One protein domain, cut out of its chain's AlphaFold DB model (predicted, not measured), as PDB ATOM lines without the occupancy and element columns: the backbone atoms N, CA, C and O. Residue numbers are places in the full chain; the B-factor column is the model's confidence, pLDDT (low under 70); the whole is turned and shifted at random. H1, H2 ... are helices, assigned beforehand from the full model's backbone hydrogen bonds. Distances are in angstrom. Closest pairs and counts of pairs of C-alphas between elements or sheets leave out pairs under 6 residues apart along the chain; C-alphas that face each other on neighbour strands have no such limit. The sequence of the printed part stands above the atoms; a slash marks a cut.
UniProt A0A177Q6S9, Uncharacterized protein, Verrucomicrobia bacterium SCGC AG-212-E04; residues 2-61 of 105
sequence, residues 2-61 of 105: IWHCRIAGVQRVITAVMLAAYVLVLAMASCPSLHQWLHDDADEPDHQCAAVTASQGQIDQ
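Overview. This is residues 2 to 61 of the 105 residues of an uncharacterized protein of Verrucomicrobia bacterium SCGC AG-212-E04 (UniProt A0A177Q6S9). One long helix, H1, makes the length of the domain, and two short helices, H2 and H3, gather with their links at its last turns as a small head. Residues 2 to 20, which belong to H1, stand free and stick out from this head as a long arm. The printed part has 60 residues with three named helices, in the order H1, H2, H3, and no named strand; the class is all helix. The whole is only just loose, close to extended, with a radius of gyration of the C-alphas of 15.4 A, and it spans 51 by 25 by 17 A.

Arrangement. H1, residues 2 to 30, touches H3, residues 50 to 55, with its residues 25 to 30 alone. The closest C-alphas of the two are those of Ala 29 and Ala 51, 4.6 A apart. H1 and H3 run the same way at a steep tilt of 52 degrees. H2, residues 32 to 38, and H1 touch only at the corner by their link, H1 with its residues 27 to 29 alone. Their closest C-alphas are those of Met 28 and His 35, 4.7 A apart. H1 and H2 run opposite ways at a steep tilt of 51 degrees. H2 and H3 are close but not clearly touching, with the C-alphas of His 35 and Ala 51 the closest at 7.7 A. These two run opposite ways at a shallow tilt of 5 degrees. In H1, H2 and H3 every pair of O of residue i and N of residue i+4 is within hydrogen-bond range.

Along the chain. H1 runs from Ile 2, with its C-alpha at (-34.580, -12.795, -41.841), to Ser 30, with its C-alpha at (-46.871, -52.920, -32.664), and measures 43.0 A from first to last C-alpha. H2 runs from Pro 32 to Leu 38 and measures 10.0 A. H3 runs from Ala 50 to Ser 55, where the C-alpha is at (-42.732, -54.751, -38.135), and measures 8.6 A.

Size, cuts and confidence. The two C-alphas farthest apart are those of Ile 2 and Pro 45, 51.2 A. Without the residues that stand free, the body has 41 residues and spans 30 by 20 by 13 A, with a radius of gyration of 9.6 A. The printed part has no cut. The link from H1 to H2 is tight, with 1 residue between them, and the link from H2 to H3 is long, with 11 residues. The mean pLDDT of the printed part is 88.5, and residues 2 to 7 are under 70.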
ATOM      1  N   ILE A   2     -33.189 -12.283 -41.788       56.50
ATOM      2  CA  ILE A   2     -34.580 -12.795 -41.841       56.50
ATOM      3  C   ILE A   2     -34.708 -14.178 -42.532       56.50
ATOM      4  O   ILE A   2     -35.551 -14.987 -42.154       56.50
ATOM      5  N   TRP A   3     -33.830 -14.492 -43.494       46.56
ATOM      6  CA  TRP A   3     -33.826 -15.774 -44.222       46.56
ATOM      7  C   TRP A   3     -33.515 -16.997 -43.339       46.56
ATOM      8  O   TRP A   3     -34.213 -18.002 -43.430       46.56
ATOM      9  N   HIS A   4     -32.545 -16.897 -42.423       50.53
ATOM     10  CA  HIS A   4     -32.174 -18.005 -41.529       50.53
ATOM     11  C   HIS A   4     -33.289 -18.370 -40.533       50.53
ATOM     12  O   HIS A   4     -33.463 -19.539 -40.199       50.53
ATOM     13  N   CYS A   5     -34.091 -17.388 -40.105       55.88
ATOM     14  CA  CYS A   5     -35.189 -17.609 -39.162       55.88
ATOM     15  C   CYS A   5     -36.369 -18.363 -39.811       55.88
ATOM     16  O   CYS A   5     -36.950 -19.257 -39.198       55.88
ATOM     17  N   ARG A   6     -36.680 -18.071 -41.088       58.12
ATOM     18  CA  ARG A   6     -37.731 -18.782 -41.845       58.12
ATOM     19  C   ARG A   6     -37.356 -20.239 -42.128       58.12
ATOM     20  O   ARG A   6     -38.211 -21.110 -42.011       58.12
ATOM     21  N   ILE A   7     -36.088 -20.506 -42.442       65.88
ATOM     22  CA  ILE A   7     -35.591 -21.864 -42.715       65.88
ATOM     23  C   ILE A   7     -35.631 -22.721 -41.442       65.88
ATOM     24  O   ILE A   7     -36.132 -23.841 -41.482       65.88
ATOM     25  N   ALA A   8     -35.212 -22.170 -40.298       70.31
ATOM     26  CA  ALA A   8     -35.266 -22.873 -39.016       70.31
ATOM     27  C   ALA A   8     -36.706 -23.210 -38.580       70.31
ATOM     28  O   ALA A   8     -36.952 -24.283 -38.032       70.31
ATOM     29  N   GLY A   9     -37.672 -22.320 -38.839       76.62
ATOM     30  CA  GLY A   9     -39.087 -22.580 -38.559       76.62
ATOM     31  C   GLY A   9     -39.656 -23.724 -39.402       76.62
ATOM     32  O   GLY A   9     -40.262 -24.644 -38.859       76.62
ATOM     33  N   VAL A  10     -39.401 -23.706 -40.714       87.75
ATOM     34  CA  VAL A  10     -39.851 -24.762 -41.639       87.75
ATOM     35  C   VAL A  10     -39.210 -26.107 -41.300       87.75
ATOM     36  O   VAL A  10     -39.910 -27.112 -41.229       87.75
ATOM     37  N   GLN A  11     -37.905 -26.128 -41.013       88.31
ATOM     38  CA  GLN A  11     -37.202 -27.347 -40.605       88.31
ATOM     39  C   GLN A  11     -37.813 -27.967 -39.348       88.31
ATOM     40  O   GLN A  11     -38.070 -29.163 -39.338       88.31
ATOM     41  N   ARG A  12     -38.118 -27.166 -38.319       89.94
ATOM     42  CA  ARG A  12     -38.754 -27.669 -37.089       89.94
ATOM     43  C   ARG A  12     -40.107 -28.317 -37.355       89.94
ATOM     44  O   ARG A  12     -40.383 -29.373 -36.796       89.94
ATOM     45  N   VAL A  13     -40.931 -27.702 -38.204       93.62
ATOM     46  CA  VAL A  13     -42.236 -28.260 -38.578       93.62
ATOM     47  C   VAL A  13     -42.054 -29.579 -39.324       93.62
ATOM     48  O   VAL A  13     -42.686 -30.565 -38.959       93.62
ATOM     49  N   ILE A  14     -41.147 -29.631 -40.303       94.69
ATOM     50  CA  ILE A  14     -40.850 -30.864 -41.047       94.69
ATOM     51  C   ILE A  14     -40.368 -31.960 -40.093       94.69
ATOM     52  O   ILE A  14     -40.900 -33.064 -40.126       94.69
ATOM     53  N   THR A  15     -39.416 -31.665 -39.203       93.19
ATOM     54  CA  THR A  15     -38.913 -32.635 -38.223       93.19
ATOM     55  C   THR A  15     -40.020 -33.137 -37.303       93.19
ATOM     56  O   THR A  15     -40.108 -34.338 -37.069       93.19
ATOM     57  N   ALA A  16     -40.885 -32.251 -36.803       94.62
ATOM     58  CA  ALA A  16     -41.992 -32.641 -35.937       94.62
ATOM     59  C   ALA A  16     -42.997 -33.549 -36.663       94.62
ATOM     60  O   ALA A  16     -43.409 -34.565 -36.110       94.62
ATOM     61  N   VAL A  17     -43.351 -33.219 -37.910       97.06
ATOM     62  CA  VAL A  17     -44.261 -34.031 -38.733       97.06
ATOM     63  C   VAL A  17     -43.647 -35.394 -39.048       97.06
ATOM     64  O   VAL A  17     -44.315 -36.410 -38.886       97.06
ATOM     65  N   MET A  18     -42.370 -35.437 -39.442       95.38
ATOM     66  CA  MET A  18     -41.664 -36.693 -39.714       95.38
ATOM     67  C   MET A  18     -41.561 -37.570 -38.464       95.38
ATOM     68  O   MET A  18     -41.806 -38.771 -38.539       95.38
ATOM     69  N   LEU A  19     -41.261 -36.979 -37.305       95.50
ATOM     70  CA  LEU A  19     -41.221 -37.703 -36.037       95.50
ATOM     71  C   LEU A  19     -42.599 -38.261 -35.664       95.50
ATOM     72  O   LEU A  19     -42.700 -39.424 -35.288       95.50
ATOM     73  N   ALA A  20     -43.656 -37.455 -35.786       97.31
ATOM     74  CA  ALA A  20     -45.018 -37.895 -35.500       97.31
ATOM     75  C   ALA A  20     -45.447 -39.046 -36.424       97.31
ATOM     76  O   ALA A  20     -45.986 -40.043 -35.947       97.31
ATOM     77  N   ALA A  21     -45.150 -38.944 -37.723       95.69
ATOM     78  CA  ALA A  21     -45.409 -40.006 -38.690       95.69
ATOM     79  C   ALA A  21     -44.630 -41.287 -38.348       95.69
ATOM     80  O   ALA A  21     -45.204 -42.372 -38.355       95.69
ATOM     81  N   TYR A  22     -43.351 -41.169 -37.982       95.31
ATOM     82  CA  TYR A  22     -42.530 -42.312 -37.583       95.31
ATOM     83  C   TYR A  22     -43.074 -43.011 -36.329       95.31
ATOM     84  O   TYR A  22     -43.215 -44.232 -36.311       95.31
ATOM     85  N   VAL A  23     -43.455 -42.248 -35.300       96.25
ATOM     86  CA  VAL A  23     -44.077 -42.798 -34.084       96.25
ATOM     87  C   VAL A  23     -45.402 -43.491 -34.405       96.25
ATOM     88  O   VAL A  23     -45.659 -44.572 -33.879       96.25
ATOM     89  N   LEU A  24     -46.222 -42.915 -35.288       96.25
ATOM     90  CA  LEU A  24     -47.476 -43.530 -35.724       96.25
ATOM     91  C   LEU A  24     -47.235 -44.863 -36.449       96.25
ATOM     92  O   LEU A  24     -47.911 -45.843 -36.155       96.25
ATOM     93  N   VAL A  25     -46.245 -44.926 -37.344       96.06
ATOM     94  CA  VAL A  25     -45.848 -46.168 -38.029       96.06
ATOM     95  C   VAL A  25     -45.418 -47.240 -37.028       96.06
ATOM     96  O   VAL A  25     -45.884 -48.374 -37.119       96.06
ATOM     97  N   LEU A  26     -44.594 -46.891 -36.034       95.94
ATOM     98  CA  LEU A  26     -44.183 -47.825 -34.978       95.94
ATOM     99  C   LEU A  26     -45.362 -48.289 -34.108       95.94
ATOM    100  O   LEU A  26     -45.421 -49.452 -33.702       95.94
ATOM    101  N   ALA A  27     -46.319 -47.402 -33.832       96.56
ATOM    102  CA  ALA A  27     -47.533 -47.751 -33.101       96.56
ATOM    103  C   ALA A  27     -48.393 -48.751 -33.891       96.56
ATOM    104  O   ALA A  27     -48.834 -49.747 -33.327       96.56
ATOM    105  N   MET A  28     -48.578 -48.545 -35.197       95.62
ATOM    106  CA  MET A  28     -49.300 -49.493 -36.059       95.62
ATOM    107  C   MET A  28     -48.569 -50.833 -36.180       95.62
ATOM    108  O   MET A  28     -49.192 -51.884 -36.066       95.62
ATOM    109  N   ALA A  29     -47.241 -50.808 -36.326       94.75
ATOM    110  CA  ALA A  29     -46.419 -52.014 -36.396       94.75
ATOM    111  C   ALA A  29     -46.498 -52.871 -35.118       94.75
ATOM    112  O   ALA A  29     -46.337 -54.087 -35.178       94.75
ATOM    113  N   SER A  30     -46.742 -52.243 -33.963       95.12
ATOM    114  CA  SER A  30     -46.871 -52.920 -32.664       95.12
ATOM    115  C   SER A  30     -48.318 -53.227 -32.257       95.12
ATOM    116  O   SER A  30     -48.531 -54.065 -31.382       95.12
ATOM    117  N   CYS A  31     -49.311 -52.588 -32.884       95.69
ATOM    118  CA  CYS A  31     -50.732 -52.732 -32.572       95.69
ATOM    119  C   CYS A  31     -51.563 -52.944 -33.855       95.69
ATOM    120  O   CYS A  31     -52.002 -51.967 -34.471       95.69
ATOM    121  N   PRO A  32     -51.855 -54.205 -34.236       91.06
ATOM    122  CA  PRO A  32     -52.627 -54.522 -35.442       91.06
ATOM    123  C   PRO A  32     -54.020 -53.883 -35.463       91.06
ATOM    124  O   PRO A  32     -54.472 -53.413 -36.500       91.06
ATOM    125  N   SER A  33     -54.676 -53.768 -34.305       93.69
ATOM    126  CA  SER A  33     -55.986 -53.115 -34.204       93.69
ATOM    127  C   SER A  33     -55.939 -51.630 -34.575       93.69
ATOM    128  O   SER A  33     -56.906 -51.111 -35.120       93.69
ATOM    129  N   LEU A  34     -54.824 -50.937 -34.303       94.69
ATOM    130  CA  LEU A  34     -54.632 -49.549 -34.734       94.69
ATOM    131  C   LEU A  34     -54.371 -49.461 -36.243       94.69
ATOM    132  O   LEU A  34     -54.817 -48.513 -36.881       94.69
ATOM    133  N   HIS A  35     -53.657 -50.439 -36.801       95.00
ATOM    134  CA  HIS A  35     -53.381 -50.525 -38.233       95.00
ATOM    135  C   HIS A  35     -54.679 -50.730 -39.033       95.00
ATOM    136  O   HIS A  35     -54.974 -49.935 -39.921       95.00
ATOM    137  N   GLN A  36     -55.511 -51.692 -38.618       94.12
ATOM    138  CA  GLN A  36     -56.844 -51.938 -39.188       94.12
ATOM    139  C   GLN A  36     -57.796 -50.755 -38.997       94.12
ATOM    140  O   GLN A  36     -58.604 -50.452 -39.864       94.12
ATOM    141  N   TRP A  37     -57.701 -50.055 -37.861       95.19
ATOM    142  CA  TRP A  37     -58.505 -48.854 -37.631       95.19
ATOM    143  C   TRP A  37     -58.192 -47.737 -38.638       95.19
ATOM    144  O   TRP A  37     -59.072 -46.931 -38.941       95.19
ATOM    145  N   LEU A  38     -56.955 -47.668 -39.143       93.50
ATOM    146  CA  LEU A  38     -56.564 -46.665 -40.127       93.50
ATOM    147  C   LEU A  38     -57.012 -47.034 -41.550       93.50
ATOM    148  O   LEU A  38     -57.410 -46.137 -42.294       93.50
ATOM    149  N   HIS A  39     -56.934 -48.312 -41.930       91.88
ATOM    150  CA  HIS A  39     -57.438 -48.820 -43.208       91.88
ATOM    151  C   HIS A  39     -57.745 -50.329 -43.150       91.88
ATOM    152  O   HIS A  39     -57.051 -51.101 -42.491       91.88
ATOM    153  N   ASP A  40     -58.788 -50.742 -43.875       90.00
ATOM    154  CA  ASP A  40     -59.406 -52.070 -43.745       90.00
ATOM    155  C   ASP A  40     -58.601 -53.217 -44.394       90.00
ATOM    156  O   ASP A  40     -58.791 -54.379 -44.040       90.00
ATOM    157  N   ASP A  41     -57.689 -52.919 -45.324       91.81
ATOM    158  CA  ASP A  41     -56.846 -53.898 -46.036       91.81
ATOM    159  C   ASP A  41     -55.542 -54.243 -45.288       91.81
ATOM    160  O   ASP A  41     -54.694 -54.967 -45.807       91.81
ATOM    161  N   ALA A  42     -55.378 -53.760 -44.052       86.06
ATOM    162  CA  ALA A  42     -54.176 -53.950 -43.235       86.06
ATOM    163  C   ALA A  42     -53.796 -55.423 -42.964       86.06
ATOM    164  O   ALA A  42     -52.635 -55.702 -42.653       86.06
ATOM    165  N   ASP A  43     -54.756 -56.347 -43.069       85.12
ATOM    166  CA  ASP A  43     -54.571 -57.792 -42.862       85.12
ATOM    167  C   ASP A  43     -54.379 -58.580 -44.171       85.12
ATOM    168  O   ASP A  43     -54.209 -59.804 -44.137       85.12
ATOM    169  N   GLU A  44     -54.425 -57.925 -45.335       91.31
ATOM    170  CA  GLU A  44     -54.222 -58.619 -46.605       91.31
ATOM    171  C   GLU A  44     -52.765 -59.111 -46.727       91.31
ATOM    172  O   GLU A  44     -51.823 -58.368 -46.446       91.31
ATOM    173  N   PRO A  45     -52.534 -60.364 -47.164       84.50
ATOM    174  CA  PRO A  45     -51.202 -60.976 -47.154       84.50
ATOM    175  C   PRO A  45     -50.190 -60.274 -48.072       84.50
ATOM    176  O   PRO A  45     -48.992 -60.316 -47.797       84.50
ATOM    177  N   ASP A  46     -50.669 -59.621 -49.133       89.62
ATOM    178  CA  ASP A  46     -49.849 -58.874 -50.093       89.62
ATOM    179  C   ASP A  46     -49.826 -57.361 -49.799       89.62
ATOM    180  O   ASP A  46     -49.294 -56.577 -50.591       89.62
ATOM    181  N   HIS A  47     -50.380 -56.926 -48.660       91.94
ATOM    182  CA  HIS A  47     -50.399 -55.519 -48.281       91.94
ATOM    183  C   HIS A  47     -48.992 -55.023 -47.920       91.94
ATOM    184  O   HIS A  47     -48.305 -55.563 -47.049       91.94
ATOM    185  N   GLN A  48     -48.564 -53.943 -48.576       92.12
ATOM    186  CA  GLN A  48     -47.274 -53.305 -48.333       92.12
ATOM    187  C   GLN A  48     -47.470 -51.857 -47.893       92.12
ATOM    188  O   GLN A  48     -47.749 -50.970 -48.699       92.12
ATOM    189  N   CYS A  49     -47.250 -51.605 -46.605       94.12
ATOM    190  CA  CYS A  49     -47.208 -50.265 -46.034       94.12
ATOM    191  C   CYS A  49     -46.007 -50.102 -45.098       94.12
ATOM    192  O   CYS A  49     -45.349 -51.068 -44.705       94.12
ATOM    193  N   ALA A  50     -45.754 -48.860 -44.679       94.62
ATOM    194  CA  ALA A  50     -44.652 -48.542 -43.778       94.62
ATOM    195  C   ALA A  50     -44.719 -49.306 -42.439       94.62
ATOM    196  O   ALA A  50     -43.673 -49.626 -41.880       94.62
ATOM    197  N   ALA A  51     -45.917 -49.620 -41.927       95.06
ATOM    198  CA  ALA A  51     -46.079 -50.382 -40.685       95.06
ATOM    199  C   ALA A  51     -45.643 -51.846 -40.837       95.06
ATOM    200  O   ALA A  51     -44.976 -52.369 -39.947       95.06
ATOM    201  N   VAL A  52     -45.953 -52.485 -41.972       95.12
ATOM    202  CA  VAL A  52     -45.494 -53.849 -42.292       95.12
ATOM    203  C   VAL A  52     -43.974 -53.878 -42.458       95.12
ATOM    204  O   VAL A  52     -43.295 -54.705 -41.857       95.12
ATOM    205  N   THR A  53     -43.409 -52.930 -43.205       94.50
ATOM    206  CA  THR A  53     -41.950 -52.804 -43.353       94.50
ATOM    207  C   THR A  53     -41.265 -52.604 -41.992       94.50
ATOM    208  O   THR A  53     -40.256 -53.244 -41.688       94.50
ATOM    209  N   ALA A  54     -41.842 -51.764 -41.125       94.44
ATOM    210  CA  ALA A  54     -41.333 -51.532 -39.778       94.44
ATOM    211  C   ALA A  54     -41.450 -52.769 -38.870       94.44
ATOM    212  O   ALA A  54     -40.508 -53.057 -38.131       94.44
ATOM    213  N   SER A  55     -42.552 -53.527 -38.933       93.38
ATOM    214  CA  SER A  55     -42.732 -54.751 -38.135       93.38
ATOM    215  C   SER A  55     -41.767 -55.867 -38.551       93.38
ATOM    216  O   SER A  55     -41.337 -56.657 -37.713       93.38
ATOM    217  N   GLN A  56     -41.347 -55.876 -39.818       93.62
ATOM    218  CA  GLN A  56     -40.298 -56.753 -40.349       93.62
ATOM    219  C   GLN A  56     -38.872 -56.278 -40.013       93.62
ATOM    220  O   GLN A  56     -37.899 -56.931 -40.393       93.62
ATOM    221  N   GLY A  57     -38.720 -55.146 -39.317       91.31
ATOM    222  CA  GLY A  57     -37.418 -54.586 -38.947       91.31
ATOM    223  C   GLY A  57     -36.647 -53.964 -40.115       91.31
ATOM    224  O   GLY A  57     -35.454 -53.697 -39.984       91.31
ATOM    225  N   GLN A  58     -37.305 -53.708 -41.246       92.12
ATOM    226  CA  GLN A  58     -36.700 -53.127 -42.447       92.12
ATOM    227  C   GLN A  58     -36.659 -51.592 -42.360       92.12
ATOM    228  O   GLN A  58     -37.181 -50.881 -43.214       92.12
ATOM    229  N   ILE A  59     -36.068 -51.071 -41.287       88.75
ATOM    230  CA  ILE A  59     -35.899 -49.631 -41.077       88.75
ATOM    231  C   ILE A  59     -34.450 -49.275 -41.380       88.75
ATOM    232  O   ILE A  59     -33.538 -49.805 -40.743       88.75
ATOM    233  N   ASP A  60     -34.244 -48.349 -42.319       87.31
ATOM    234  CA  ASP A  60     -32.917 -47.820 -42.622       87.31
ATOM    235  C   ASP A  60     -32.299 -47.197 -41.368       87.31
ATOM    236  O   ASP A  60     -32.798 -46.218 -40.806       87.31
ATOM    237  N   GLN A  61     -31.185 -47.776 -40.926       80.06
ATOM    238  CA  GLN A  61     -30.418 -47.256 -39.805       80.06
ATOM    239  C   GLN A  61     -29.314 -46.339 -40.334       80.06
ATOM    240  O   GLN A  61     -28.573 -46.731 -41.243       80.06
TER     241      GLN A  61